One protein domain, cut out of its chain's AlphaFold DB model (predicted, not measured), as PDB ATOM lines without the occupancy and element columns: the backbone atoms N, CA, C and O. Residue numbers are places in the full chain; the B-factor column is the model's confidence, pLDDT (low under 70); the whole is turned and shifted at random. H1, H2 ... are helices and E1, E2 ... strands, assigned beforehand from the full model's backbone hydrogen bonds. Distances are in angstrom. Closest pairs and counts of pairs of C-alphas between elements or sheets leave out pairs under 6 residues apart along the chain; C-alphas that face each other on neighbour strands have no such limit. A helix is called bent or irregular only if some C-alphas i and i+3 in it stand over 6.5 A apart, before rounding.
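AT A GLANCE: This is residues 66 to 163 of the 168 residues of the protein "Transcriptional regulator with XRE-family HTH domain" of Phytomonospora endophytica (UniProt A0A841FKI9). The longest helix, H2, runs through the middle of a rounded body, with a small two-stranded hairpin packed near each end of it: E3 and E4 by its residues 115 to 120, E1 and E2 by its residues 124 to 127. H3 folds back alongside H2, and H5 packs on E2, while the short H1 sits far from the middle. The printed part has 98 residues, with five named helices and four named strands in the order E1 E2 H1 E3 E4 H2 H3 H4 H5; both sheets are antiparallel pairs and the class is mixed, helices and strands. It is compact, with a radius of gyration of the C-alphas of 12.6 A and spans of 32 by 28 by 23 A.

IN THESE COORDINATES: Find C-alpha 66 at (182.155, 180.835, 185.467), where E1 begins; it runs to residue 69, and E2 follows at residues 75 to 79, 13.2 A long. Go on to H1 at residues 87 to 90, E3 at residues 93 to 95 and E4 at residues 108 to 110. From C-alpha 114 at (169.153, 196.155, 166.519), H2 runs 19.9 A to residue 127. H3 holds residues 130 to 136, 10.2 A, and H4 residues 139 to 145, 9.6 A. H5, residues 153 to 163, is 15.0 A long and ends at C-alpha 163, (169.264, 190.283, 183.678); it is irregular, with C-alphas 158 and 161 7.0 A apart.

HOW THE PARTS SIT: In the hairpin E1 and E2, look for N 66 and O 78 at 2.9 A; in the hairpin E3 and E4, N 94 and O 109 stand at 2.8 A. H2 and H3, a helical hairpin, touch through residues 120 to 125 of H2 alone, at a shallow tilt of 6 degrees, opposite ways; their closest C-alphas, Val 124 and Ile 133, are 6.2 A apart. The closest C-alphas of E4 and H2, Phe 109 and Gln 116, are 6.0 A apart. Those of E2 and H2, Ile 76 and Arg 126, are 6.3 A apart, and those of E2 and H5, Val 78 and Trp 159, 6.5 A. H4 is close to H2 but not clearly touching, with C-alphas 118 and 145 closest at 6.7 A. H1 and H3 only just touch, with 3 pairs of C-alphas within 8 A, Ala 90 and Tyr 136 closest at 7.0 A. Every O i to N i+4 pair is within hydrogen-bond range in H2, H3 and H4, against 4 of 7 in H5; H1 is too short for such a pair.

THE WHOLE: The two C-alphas farthest apart, those of Ala 71 and Arg 88, are 35.7 A apart. The printed part has no cut, and its one long link is residues 96 to 107. Its mean pLDDT is 95.2, and no printed residue is under 70.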
ATOM      1  N   THR A  66     182.383 182.242 185.144       96.00
ATOM      2  CA  THR A  66     182.155 180.835 185.467       96.00
ATOM      3  C   THR A  66     181.925 180.045 184.186       96.00
ATOM      4  O   THR A  66     181.197 180.480 183.291       96.00
ATOM      5  N   VAL A  67     182.539 178.865 184.100       95.19
ATOM      6  CA  VAL A  67     182.305 177.911 183.011       95.19
ATOM      7  C   VAL A  67     181.090 177.059 183.359       95.19
ATOM      8  O   VAL A  67     181.083 176.376 184.380       95.19
ATOM      9  N   THR A  68     180.063 177.092 182.512       92.25
ATOM     10  CA  THR A  68     178.833 176.310 182.690       92.25
ATOM     11  C   THR A  68     178.693 175.294 181.566       92.25
ATOM     12  O   THR A  68     178.758 175.648 180.389       92.25
ATOM     13  N   ALA A  69     178.488 174.023 181.916       90.00
ATOM     14  CA  ALA A  69     178.188 172.986 180.937       90.00
ATOM     15  C   ALA A  69     176.729 173.089 180.465       90.00
ATOM     16  O   ALA A  69     175.801 173.226 181.260       90.00
ATOM     17  N   THR A  70     176.539 173.001 179.156       87.62
ATOM     18  CA  THR A  70     175.234 172.930 178.488       87.62
ATOM     19  C   THR A  70     174.729 171.489 178.451       87.62
ATOM     20  O   THR A  70     175.508 170.537 178.560       87.62
ATOM     21  N   ALA A  71     173.429 171.298 178.212       80.62
ATOM     22  CA  ALA A  71     172.832 169.960 178.130       80.62
ATOM     23  C   ALA A  71     173.412 169.109 176.980       80.62
ATOM     24  O   ALA A  71     173.307 167.886 176.991       80.62
ATOM     25  N   ARG A  72     174.023 169.759 175.983       77.75
ATOM     26  CA  ARG A  72     174.651 169.127 174.813       77.75
ATOM     27  C   ARG A  72     176.165 168.933 174.962       77.75
ATOM     28  O   ARG A  72     176.820 168.582 173.990       77.75
ATOM     29  N   GLY A  73     176.728 169.173 176.150       79.56
ATOM     30  CA  GLY A  73     178.155 168.979 176.434       79.56
ATOM     31  C   GLY A  73     179.077 170.114 175.973       79.56
ATOM     32  O   GLY A  73     180.276 170.054 176.224       79.56
ATOM     33  N   HIS A  74     178.543 171.169 175.350       84.25
ATOM     34  CA  HIS A  74     179.295 172.404 175.108       84.25
ATOM     35  C   HIS A  74     179.450 173.198 176.406       84.25
ATOM     36  O   HIS A  74     178.619 173.072 177.309       84.25
ATOM     37  N   VAL A  75     180.471 174.042 176.490       92.00
ATOM     38  CA  VAL A  75     180.662 174.960 177.615       92.00
ATOM     39  C   VAL A  75     180.328 176.383 177.196       92.00
ATOM     40  O   VAL A  75     180.641 176.788 176.080       92.00
ATOM     41  N   ILE A  76     179.705 177.130 178.100       96.44
ATOM     42  CA  ILE A  76     179.492 178.571 177.964       96.44
ATOM     43  C   ILE A  76     180.174 179.309 179.107       96.44
ATOM     44  O   ILE A  76     180.348 178.770 180.205       96.44
ATOM     45  N   HIS A  77     180.524 180.562 178.851       97.25
ATOM     46  CA  HIS A  77     181.088 181.463 179.844       97.25
ATOM     47  C   HIS A  77     180.018 182.448 180.297       97.25
ATOM     48  O   HIS A  77     179.415 183.135 179.476       97.25
ATOM     49  N   VAL A  78     179.780 182.513 181.605       96.56
ATOM     50  CA  VAL A  78     178.798 183.423 182.204       96.56
ATOM     51  C   VAL A  78     179.541 184.363 183.146       96.56
ATOM     52  O   VAL A  78     180.247 183.865 184.031       96.56
ATOM     53  N   PRO A  79     179.442 185.688 182.956       96.62
ATOM     54  CA  PRO A  79     180.085 186.625 183.857       96.62
ATOM     55  C   PRO A  79     179.333 186.715 185.192       96.62
ATOM     56  O   PRO A  79     178.152 186.387 185.283       96.62
ATOM     57  N   ASP A  80     180.001 187.180 186.239       94.88
ATOM     58  CA  ASP A  80     179.390 187.428 187.550       94.88
ATOM     59  C   ASP A  80     178.509 188.696 187.585       94.88
ATOM     60  O   ASP A  80     177.629 188.826 188.442       94.88
ATOM     61  N   HIS A  81     178.694 189.604 186.621       93.56
ATOM     62  CA  HIS A  81     177.853 190.775 186.368       93.56
ATOM     63  C   HIS A  81     177.821 191.143 184.877       93.56
ATOM     64  O   HIS A  81     178.600 190.636 184.074       93.56
ATOM     65  N   LEU A  82     176.898 192.016 184.469       95.12
ATOM     66  CA  LEU A  82     176.779 192.396 183.063       95.12
ATOM     67  C   LEU A  82     177.953 193.298 182.618       95.12
ATOM     68  O   LEU A  82     178.195 194.322 183.264       95.12
ATOM     69  N   PRO A  83     178.651 192.971 181.510       95.06
ATOM     70  CA  PRO A  83     179.713 193.818 180.972       95.06
ATOM     71  C   PRO A  83     179.168 195.169 180.490       95.06
ATOM     72  O   PRO A  83     177.999 195.300 180.124       95.06
ATOM     73  N   ARG A  84     180.023 196.193 180.474       94.38
ATOM     74  CA  ARG A  84     179.715 197.530 179.947       94.38
ATOM     75  C   ARG A  84     180.760 197.896 178.909       94.38
ATOM     76  O   ARG A  84     181.950 197.854 179.221       94.38
ATOM     77  N   LEU A  85     180.308 198.260 177.715       95.88
ATOM     78  CA  LEU A  85     181.182 198.742 176.651       95.88
ATOM     79  C   LEU A  85     181.136 200.266 176.580       95.88
ATOM     80  O   LEU A  85     180.155 200.896 176.986       95.88
ATOM     81  N   GLU A  86     182.186 200.864 176.021       94.38
ATOM     82  CA  GLU A  86     182.105 202.257 175.595       94.38
ATOM     83  C   GLU A  86     181.043 202.386 174.496       94.38
ATOM     84  O   GLU A  86     180.886 201.497 173.657       94.38
ATOM     85  N   VAL A  87     180.329 203.516 174.455       95.81
ATOM     86  CA  VAL A  87     179.223 203.720 173.497       95.81
ATOM     87  C   VAL A  87     179.685 203.446 172.063       95.81
ATOM     88  O   VAL A  87     179.047 202.700 171.332       95.81
ATOM     89  N   ARG A  88     180.848 203.964 171.661       96.50
ATOM     90  CA  ARG A  88     181.374 203.738 170.305       96.50
ATOM     91  C   ARG A  88     181.569 202.251 169.961       96.50
ATOM     92  O   ARG A  88     181.430 201.892 168.801       96.50
ATOM     93  N   GLU A  89     181.907 201.416 170.943       97.94
ATOM     94  CA  GLU A  89     182.150 199.978 170.772       97.94
ATOM     95  C   GLU A  89     180.820 199.220 170.732       97.94
ATOM     96  O   GLU A  89     180.605 198.403 169.842       97.94
ATOM     97  N   ALA A  90     179.879 199.580 171.612       98.12
ATOM     98  CA  ALA A  90     178.534 199.001 171.659       98.12
ATOM     99  C   ALA A  90     177.726 199.193 170.357       98.12
ATOM    100  O   ALA A  90     176.821 198.411 170.069       98.12
ATOM    101  N   PHE A  91     178.050 200.228 169.575       98.31
ATOM    102  CA  PHE A  91     177.398 200.565 168.304       98.31
ATOM    103  C   PHE A  91     178.344 200.435 167.090       98.31
ATOM    104  O   PHE A  91     178.032 200.929 166.006       98.31
ATOM    105  N   ALA A  92     179.501 199.783 167.251       97.94
ATOM    106  CA  ALA A  92     180.511 199.668 166.201       97.94
ATOM    107  C   ALA A  92     180.070 198.786 165.020       97.94
ATOM    108  O   ALA A  92     179.212 197.913 165.131       97.94
ATOM    109  N   THR A  93     180.732 198.974 163.879       98.44
ATOM    110  CA  THR A  93     180.731 197.993 162.788       98.44
ATOM    111  C   THR A  93     181.860 196.995 163.028       98.44
ATOM    112  O   THR A  93     183.013 197.401 163.172       98.44
ATOM    113  N   VAL A  94     181.541 195.704 163.097       97.81
ATOM    114  CA  VAL A  94     182.471 194.648 163.512       97.81
ATOM    115  C   VAL A  94     182.489 193.486 162.526       97.81
ATOM    116  O   VAL A  94     181.526 193.232 161.809       97.81
ATOM    117  N   VAL A  95     183.591 192.743 162.528       97.69
ATOM    118  CA  VAL A  95     183.706 191.437 161.877       97.69
ATOM    119  C   VAL A  95     184.030 190.432 162.968       97.69
ATOM    120  O   VAL A  95     185.009 190.608 163.692       97.69
ATOM    121  N   LEU A  96     183.207 189.394 163.104       97.38
ATOM    122  CA  LEU A  96     183.441 188.375 164.122       97.38
ATOM    123  C   LEU A  96     184.656 187.507 163.760       97.38
ATOM    124  O   LEU A  96     184.852 187.188 162.582       97.38
ATOM    125  N   PRO A  97     185.459 187.088 164.754       96.12
ATOM    126  CA  PRO A  97     186.552 186.155 164.540       96.12
ATOM    127  C   PRO A  97     186.034 184.807 164.029       96.12
ATOM    128  O   PRO A  97     184.884 184.421 164.257       96.12
ATOM    129  N   LEU A  98     186.909 184.067 163.345       93.81
ATOM    130  CA  LEU A  98     186.543 182.833 162.648       93.81
ATOM    131  C   LEU A  98     185.906 181.783 163.571       93.81
ATOM    132  O   LEU A  98     185.021 181.057 163.130       93.81
ATOM    133  N   HIS A  99     186.306 181.717 164.847       93.69
ATOM    134  CA  HIS A  99     185.735 180.759 165.800       93.69
ATOM    135  C   HIS A  99     184.276 181.049 166.170       93.69
ATOM    136  O   HIS A  99     183.596 180.137 166.620       93.69
ATOM    137  N   LEU A 100     183.790 182.276 165.946       94.56
ATOM    138  CA  LEU A 100     182.387 182.655 166.150       94.56
ATOM    139  C   LEU A 100     181.556 182.603 164.870       94.56
ATOM    140  O   LEU A 100     180.344 182.423 164.925       94.56
ATOM    141  N   ASN A 101     182.177 182.810 163.710       92.19
ATOM    142  CA  ASN A 101     181.458 182.881 162.441       92.19
ATOM    143  C   ASN A 101     182.210 182.153 161.324       92.19
ATOM    144  O   ASN A 101     182.633 182.739 160.326       92.19
ATOM    145  N   TRP A 102     182.379 180.848 161.511       87.06
ATOM    146  CA  TRP A 102     183.055 179.977 160.554       87.06
ATOM    147  C   TRP A 102     182.253 179.775 159.259       87.06
ATOM    148  O   TRP A 102     182.848 179.504 158.218       87.06
ATOM    149  N   SER A 103     180.921 179.906 159.307       86.88
ATOM    150  CA  SER A 103     180.036 179.683 158.156       86.88
ATOM    151  C   SER A 103     180.000 180.857 157.179       86.88
ATOM    152  O   SER A 103     179.866 180.644 155.979       86.88
ATOM    153  N   GLU A 104     180.132 182.088 157.677       88.44
ATOM    154  CA  GLU A 104     180.195 183.301 156.851       88.44
ATOM    155  C   GLU A 104     181.390 184.177 157.266       88.44
ATOM    156  O   GLU A 104     181.201 185.273 157.809       88.44
ATOM    157  N   PRO A 105     182.636 183.720 157.039       86.56
ATOM    158  CA  PRO A 105     183.820 184.484 157.409       86.56
ATOM    159  C   PRO A 105     183.816 185.872 156.763       86.56
ATOM    160  O   PRO A 105     183.328 186.051 155.649       86.56
ATOM    161  N   ALA A 106     184.386 186.858 157.459       89.88
ATOM    162  CA  ALA A 106     184.451 188.256 157.022       89.88
ATOM    163  C   ALA A 106     183.096 188.973 156.859       89.88
ATOM    164  O   ALA A 106     183.068 190.123 156.417       89.88
ATOM    165  N   ARG A 107     181.978 188.351 157.261       95.19
ATOM    166  CA  ARG A 107     180.707 189.066 157.357       95.19
ATOM    167  C   ARG A 107     180.835 190.241 158.320       95.19
ATOM    168  O   ARG A 107     181.245 190.088 159.472       95.19
ATOM    169  N   VAL A 108     180.429 191.399 157.819       97.62
ATOM    170  CA  VAL A 108     180.341 192.643 158.572       97.62
ATOM    171  C   VAL A 108     178.991 192.697 159.283       97.62
ATOM    172  O   VAL A 108     177.957 192.391 158.687       97.62
ATOM    173  N   PHE A 109     179.014 193.078 160.556       98.25
ATOM    174  CA  PHE A 109     177.837 193.333 161.375       98.25
ATOM    175  C   PHE A 109     177.864 194.774 161.869       98.25
ATOM    176  O   PHE A 109     178.853 195.226 162.440       98.25
ATOM    177  N   GLU A 110     176.759 195.483 161.704       98.44
ATOM    178  CA  GLU A 110     176.556 196.805 162.284       98.44
ATOM    179  C   GLU A 110     175.871 196.643 163.640       98.44
ATOM    180  O   GLU A 110     174.665 196.418 163.707       98.44
ATOM    181  N   LEU A 111     176.615 196.771 164.744       98.56
ATOM    182  CA  LEU A 111     176.029 196.669 166.085       98.56
ATOM    183  C   LEU A 111     175.053 197.811 166.380       98.56
ATOM    184  O   LEU A 111     174.263 197.704 167.313       98.56
ATOM    185  N   ALA A 112     175.060 198.884 165.585       98.12
ATOM    186  CA  ALA A 112     174.029 199.909 165.649       98.12
ATOM    187  C   ALA A 112     172.647 199.401 165.212       98.12
ATOM    188  O   ALA A 112     171.635 199.783 165.810       98.12
ATOM    189  N   ASP A 113     172.595 198.482 164.246       98.56
ATOM    190  CA  ASP A 113     171.356 197.829 163.844       98.56
ATOM    191  C   ASP A 113     170.921 196.814 164.914       98.56
ATOM    192  O   ASP A 113     171.651 195.893 165.282       98.56
ATOM    193  N   ARG A 114     169.694 196.977 165.425       98.12
ATOM    194  CA  ARG A 114     169.153 196.155 166.519       98.12
ATOM    195  C   ARG A 114     169.142 194.662 166.184       98.12
ATOM    196  O   ARG A 114     169.469 193.848 167.045       98.12
ATOM    197  N   ARG A 115     168.770 194.299 164.954       98.25
ATOM    198  CA  ARG A 115     168.635 192.897 164.531       98.25
ATOM    199  C   ARG A 115     170.004 192.262 164.330       98.25
ATOM    200  O   ARG A 115     170.214 191.120 164.732       98.25
ATOM    201  N   GLN A 116     170.944 193.002 163.747       98.44
ATOM    202  CA  GLN A 116     172.322 192.541 163.600       98.44
ATOM    203  C   GLN A 116     173.008 192.393 164.962       98.44
ATOM    204  O   GLN A 116     173.663 191.380 165.199       98.44
ATOM    205  N   ARG A 117     172.785 193.328 165.894       98.62
ATOM    206  CA  ARG A 117     173.265 193.222 167.280       98.62
ATOM    207  C   ARG A 117     172.687 192.008 168.001       98.62
ATOM    208  O   ARG A 117     173.452 191.248 168.585       98.62
ATOM    209  N   ALA A 118     171.373 191.781 167.906       98.56
ATOM    210  CA  ALA A 118     170.734 190.584 168.453       98.56
ATOM    211  C   ALA A 118     171.402 189.310 167.918       98.56
ATOM    212  O   ALA A 118     171.753 188.417 168.688       98.56
ATOM    213  N   ARG A 119     171.680 189.270 166.609       98.00
ATOM    214  CA  ARG A 119     172.360 188.136 165.987       98.00
ATOM    215  C   ARG A 119     173.780 187.925 166.515       98.00
ATOM    216  O   ARG A 119     174.155 186.789 166.793       98.00
ATOM    217  N   VAL A 120     174.565 188.992 166.660       98.31
ATOM    218  CA  VAL A 120     175.913 188.909 167.245       98.31
ATOM    219  C   VAL A 120     175.844 188.420 168.691       98.31
ATOM    220  O   VAL A 120     176.611 187.540 169.071       98.31
ATOM    221  N   TYR A 121     174.895 188.921 169.483       98.50
ATOM    222  CA  TYR A 121     174.734 188.514 170.879       98.50
ATOM    223  C   TYR A 121     174.357 187.038 170.988       98.50
ATOM    224  O   TYR A 121     174.950 186.324 171.790       98.50
ATOM    225  N   GLU A 122     173.440 186.541 170.155       98.31
ATOM    226  CA  GLU A 122     173.116 185.112 170.103       98.31
ATOM    227  C   GLU A 122     174.351 184.245 169.847       98.31
ATOM    228  O   GLU A 122     174.531 183.229 170.517       98.31
ATOM    229  N   ILE A 123     175.201 184.640 168.895       97.31
ATOM    230  CA  ILE A 123     176.437 183.921 168.569       97.31
ATOM    231  C   ILE A 123     177.386 183.937 169.774       97.31
ATOM    232  O   ILE A 123     177.817 182.885 170.244       97.31
ATOM    233  N   VAL A 124     177.668 185.122 170.318       98.00
ATOM    234  CA  VAL A 124     178.655 185.308 171.390       98.00
ATOM    235  C   VAL A 124     178.209 184.639 172.692       98.00
ATOM    236  O   VAL A 124     179.018 183.998 173.352       98.00
ATOM    237  N   LEU A 125     176.929 184.709 173.063       97.25
ATOM    238  CA  LEU A 125     176.430 184.068 174.288       97.25
ATOM    239  C   LEU A 125     176.460 182.534 174.205       97.25
ATOM    240  O   LEU A 125     176.511 181.862 175.235       97.25
ATOM    241  N   ARG A 126     176.398 181.977 172.991       95.44
ATOM    242  CA  ARG A 126     176.430 180.530 172.760       95.44
ATOM    243  C   ARG A 126     177.840 179.970 172.622       95.44
ATOM    244  O   ARG A 126     178.073 178.843 173.046       95.44
ATOM    245  N   GLU A 127     178.730 180.707 171.964       94.88
ATOM    246  CA  GLU A 127     180.002 180.179 171.440       94.88
ATOM    247  C   GLU A 127     181.215 181.026 171.863       94.88
ATOM    248  O   GLU A 127     182.360 180.638 171.633       94.88
ATOM    249  N   GLY A 128     180.981 182.174 172.502       96.31
ATOM    250  CA  GLY A 128     182.005 183.131 172.897       96.31
ATOM    251  C   GLY A 128     182.820 182.733 174.115       96.31
ATOM    252  O   GLY A 128     182.330 182.184 175.102       96.31
ATOM    253  N   THR A 129     184.096 183.096 174.049       96.69
ATOM    254  CA  THR A 129     185.016 183.119 175.183       96.69
ATOM    255  C   THR A 129     184.784 184.373 176.039       96.69
ATOM    256  O   THR A 129     184.107 185.309 175.601       96.69
ATOM    257  N   PRO A 130     185.393 184.473 177.237       97.56
ATOM    258  CA  PRO A 130     185.371 185.707 178.020       97.56
ATOM    259  C   PRO A 130     185.823 186.942 177.234       97.56
ATOM    260  O   PRO A 130     185.236 188.009 177.392       97.56
ATOM    261  N   VAL A 131     186.826 186.793 176.357       97.19
ATOM    262  CA  VAL A 131     187.325 187.883 175.504       97.19
ATOM    263  C   VAL A 131     186.252 188.329 174.517       97.19
ATOM    264  O   VAL A 131     186.036 189.526 174.358       97.19
ATOM    265  N   ASP A 132     185.541 187.392 173.895       98.06
ATOM    266  CA  ASP A 132     184.472 187.721 172.949       98.06
ATOM    267  C   ASP A 132     183.313 188.442 173.646       98.06
ATOM    268  O   ASP A 132     182.812 189.447 173.145       98.06
ATOM    269  N   ILE A 133     182.930 187.978 174.839       98.06
ATOM    270  CA  ILE A 133     181.854 188.587 175.630       98.06
ATOM    271  C   ILE A 133     182.189 190.044 175.963       98.06
ATOM    272  O   ILE A 133     181.374 190.925 175.700       98.06
ATOM    273  N   VAL A 134     183.393 190.325 176.475       97.12
ATOM    274  CA  VAL A 134     183.802 191.708 176.802       97.12
ATOM    275  C   VAL A 134     184.130 192.563 175.581       97.12
ATOM    276  O   VAL A 134     184.343 193.759 175.735       97.12
ATOM    277  N   THR A 135     184.208 191.971 174.389       97.88
ATOM    278  CA  THR A 135     184.447 192.711 173.143       97.88
ATOM    279  C   THR A 135     183.134 193.121 172.485       97.88
ATOM    280  O   THR A 135     183.038 194.221 171.949       97.88
ATOM    281  N   TYR A 136     182.123 192.247 172.512       98.31
ATOM    282  CA  TYR A 136     180.921 192.420 171.693       98.31
ATOM    283  C   TYR A 136     179.639 192.664 172.485       98.31
ATOM    284  O   TYR A 136     178.688 193.162 171.897       98.31
ATOM    285  N   VAL A 137     179.570 192.324 173.776       98.31
ATOM    286  CA  VAL A 137     178.317 192.378 174.543       98.31
ATOM    287  C   VAL A 137     178.311 193.571 175.493       98.31
ATOM    288  O   VAL A 137     179.039 193.599 176.481       98.31
ATOM    289  N   ASP A 138     177.419 194.530 175.242       98.25
ATOM    290  CA  ASP A 138     177.008 195.516 176.241       98.25
ATOM    291  C   ASP A 138     175.787 195.024 177.025       98.25
ATOM    292  O   ASP A 138     174.752 194.672 176.452       98.25
ATOM    293  N   GLY A 139     175.899 195.055 178.349       96.69
ATOM    294  CA  GLY A 139     174.919 194.545 179.293       96.69
ATOM    295  C   GLY A 139     173.559 195.235 179.285       96.69
ATOM    296  O   GLY A 139     172.548 194.557 179.445       96.69
ATOM    297  N   ALA A 140     173.500 196.556 179.077       96.12
ATOM    298  CA  ALA A 140     172.205 197.250 179.046       96.12
ATOM    299  C   ALA A 140     171.487 196.970 177.730       96.12
ATOM    300  O   ALA A 140     170.290 196.707 177.731       96.12
ATOM    301  N   LEU A 141     172.231 196.956 176.619       97.75
ATOM    302  CA  LEU A 141     171.674 196.562 175.328       97.75
ATOM    303  C   LEU A 141     171.258 195.087 175.317       97.75
ATOM    304  O   LEU A 141     170.300 194.740 174.636       97.75
ATOM    305  N   LEU A 142     171.953 194.223 176.065       98.12
ATOM    306  CA  LEU A 142     171.575 192.819 176.222       98.12
ATOM    307  C   LEU A 142     170.274 192.691 177.014       98.12
ATOM    308  O   LEU A 142     169.398 191.944 176.592       98.12
ATOM    309  N   ALA A 143     170.142 193.422 178.123       96.94
ATOM    310  CA  ALA A 143     168.914 193.461 178.913       96.94
ATOM    311  C   ALA A 143     167.721 193.941 178.082       96.94
ATOM    312  O   ALA A 143     166.678 193.295 178.082       96.94
ATOM    313  N   ASP A 144     167.907 195.009 177.311       96.38
ATOM    314  CA  ASP A 144     166.889 195.553 176.412       96.38
ATOM    315  C   ASP A 144     166.521 194.600 175.257       96.38
ATOM    316  O   ASP A 144     165.390 194.603 174.781       96.38
ATOM    317  N   LEU A 145     167.457 193.761 174.801       97.12
ATOM    318  CA  LEU A 145     167.234 192.761 173.748       97.12
ATOM    319  C   LEU A 145     166.763 191.399 174.267       97.12
ATOM    320  O   LEU A 145     166.449 190.523 173.460       97.12
ATOM    321  N   TRP A 146     166.759 191.173 175.583       97.31
ATOM    322  CA  TRP A 146     166.784 189.821 176.141       97.31
ATOM    323  C   TRP A 146     165.611 188.943 175.705       97.31
ATOM    324  O   TRP A 146     165.795 187.757 175.415       97.31
ATOM    325  N   ASP A 147     164.414 189.511 175.622       95.50
ATOM    326  CA  ASP A 147     163.205 188.775 175.250       95.50
ATOM    327  C   ASP A 147     163.120 188.484 173.742       95.50
ATOM    328  O   ASP A 147     162.416 187.562 173.333       95.50
ATOM    329  N   GLU A 148     163.889 189.200 172.916       96.25
ATOM    330  CA  GLU A 148     163.957 189.000 171.463       96.25
ATOM    331  C   GLU A 148     164.971 187.916 171.059       96.25
ATOM    332  O   GLU A 148     164.855 187.345 169.974       96.25
ATOM    333  N   LEU A 149     165.963 187.610 171.908       97.94
ATOM    334  CA  LEU A 149     167.046 186.686 171.551       97.94
ATOM    335  C   LEU A 149     166.579 185.227 171.435       97.94
ATOM    336  O   LEU A 149     165.977 184.657 172.351       97.94
ATOM    337  N   VAL A 150     166.978 184.543 170.367       96.94
ATOM    338  CA  VAL A 150     166.706 183.112 170.186       96.94
ATOM    339  C   VAL A 150     167.875 182.291 170.730       96.94
ATOM    340  O   VAL A 150     168.825 181.944 170.027       96.94
ATOM    341  N   LEU A 151     167.794 181.955 172.019       96.06
ATOM    342  CA  LEU A 151     168.837 181.222 172.746       96.06
ATOM    343  C   LEU A 151     168.396 179.805 173.142       96.06
ATOM    344  O   LEU A 151     167.235 179.598 173.511       96.06
ATOM    345  N   PRO A 152     169.324 178.828 173.151       95.50
ATOM    346  CA  PRO A 152     169.110 177.550 173.819       95.50
ATOM    347  C   PRO A 152     168.689 177.737 175.284       95.50
ATOM    348  O   PRO A 152     169.103 178.688 175.952       95.50
ATOM    349  N   ARG A 153     167.845 176.827 175.792       94.50
ATOM    350  CA  ARG A 153     167.241 176.955 177.131       94.50
ATOM    351  C   ARG A 153     168.281 177.049 178.245       94.50
ATOM    352  O   ARG A 153     168.082 177.811 179.183       94.50
ATOM    353  N   ASP A 154     169.361 176.288 178.149       94.94
ATOM    354  CA  ASP A 154     170.474 176.284 179.102       94.94
ATOM    355  C   ASP A 154     171.243 177.607 179.105       94.94
ATOM    356  O   ASP A 154     171.432 178.180 180.174       94.94
ATOM    357  N   VAL A 155     171.584 178.148 177.931       96.06
ATOM    358  CA  VAL A 155     172.184 179.489 177.806       96.06
ATOM    359  C   VAL A 155     171.262 180.543 178.417       96.06
ATOM    360  O   VAL A 155     171.687 181.323 179.268       96.06
ATOM    361  N   ARG A 156     169.970 180.526 178.055       96.00
ATOM    362  CA  ARG A 156     168.974 181.452 178.610       96.00
ATOM    363  C   ARG A 156     168.879 181.323 180.131       96.00
ATOM    364  O   ARG A 156     168.877 182.332 180.825       96.00
ATOM    365  N   THR A 157     168.854 180.105 180.662       94.81
ATOM    366  CA  THR A 157     168.767 179.848 182.108       94.81
ATOM    367  C   THR A 157     169.998 180.363 182.846       94.81
ATOM    368  O   THR A 157     169.854 181.008 183.879       94.81
ATOM    369  N   ALA A 158     171.194 180.128 182.306       95.25
ATOM    370  CA  ALA A 158     172.445 180.512 182.945       95.25
ATOM    371  C   ALA A 158     172.638 182.040 183.010       95.25
ATOM    372  O   ALA A 158     173.144 182.552 184.003       95.25
ATOM    373  N   TRP A 159     172.186 182.772 181.986       96.12
ATOM    374  CA  TRP A 159     172.323 184.233 181.902       96.12
ATOM    375  C   TRP A 159     171.164 185.014 182.543       96.12
ATOM    376  O   TRP A 159     171.362 186.146 182.981       96.12
ATOM    377  N   THR A 160     169.965 184.424 182.652       95.88
ATOM    378  CA  THR A 160     168.766 185.093 183.206       95.88
ATOM    379  C   THR A 160     169.005 185.769 184.570       95.88
ATOM    380  O   THR A 160     168.570 186.909 184.723       95.88
ATOM    381  N   PRO A 161     169.712 185.163 185.552       94.75
ATOM    382  CA  PRO A 161     169.940 185.787 186.858       94.75
ATOM    383  C   PRO A 161     170.681 187.131 186.812       94.75
ATOM    384  O   PRO A 161     170.527 187.932 187.731       94.75
ATOM    385  N   LEU A 162     171.478 187.384 185.768       93.31
ATOM    386  CA  LEU A 162     172.183 188.657 185.576       93.31
ATOM    387  C   LEU A 162     171.261 189.764 185.058       93.31
ATOM    388  O   LEU A 162     171.549 190.940 185.248       93.31
ATOM    389  N   LEU A 163     170.166 189.383 184.399       90.31
ATOM    390  CA  LEU A 163     169.264 190.283 183.678       90.31
ATOM    391  C   LEU A 163     167.981 190.566 184.469       90.31
ATOM    392  O   LEU A 163     167.344 191.594 184.272       90.31
TER     393      LEU A 163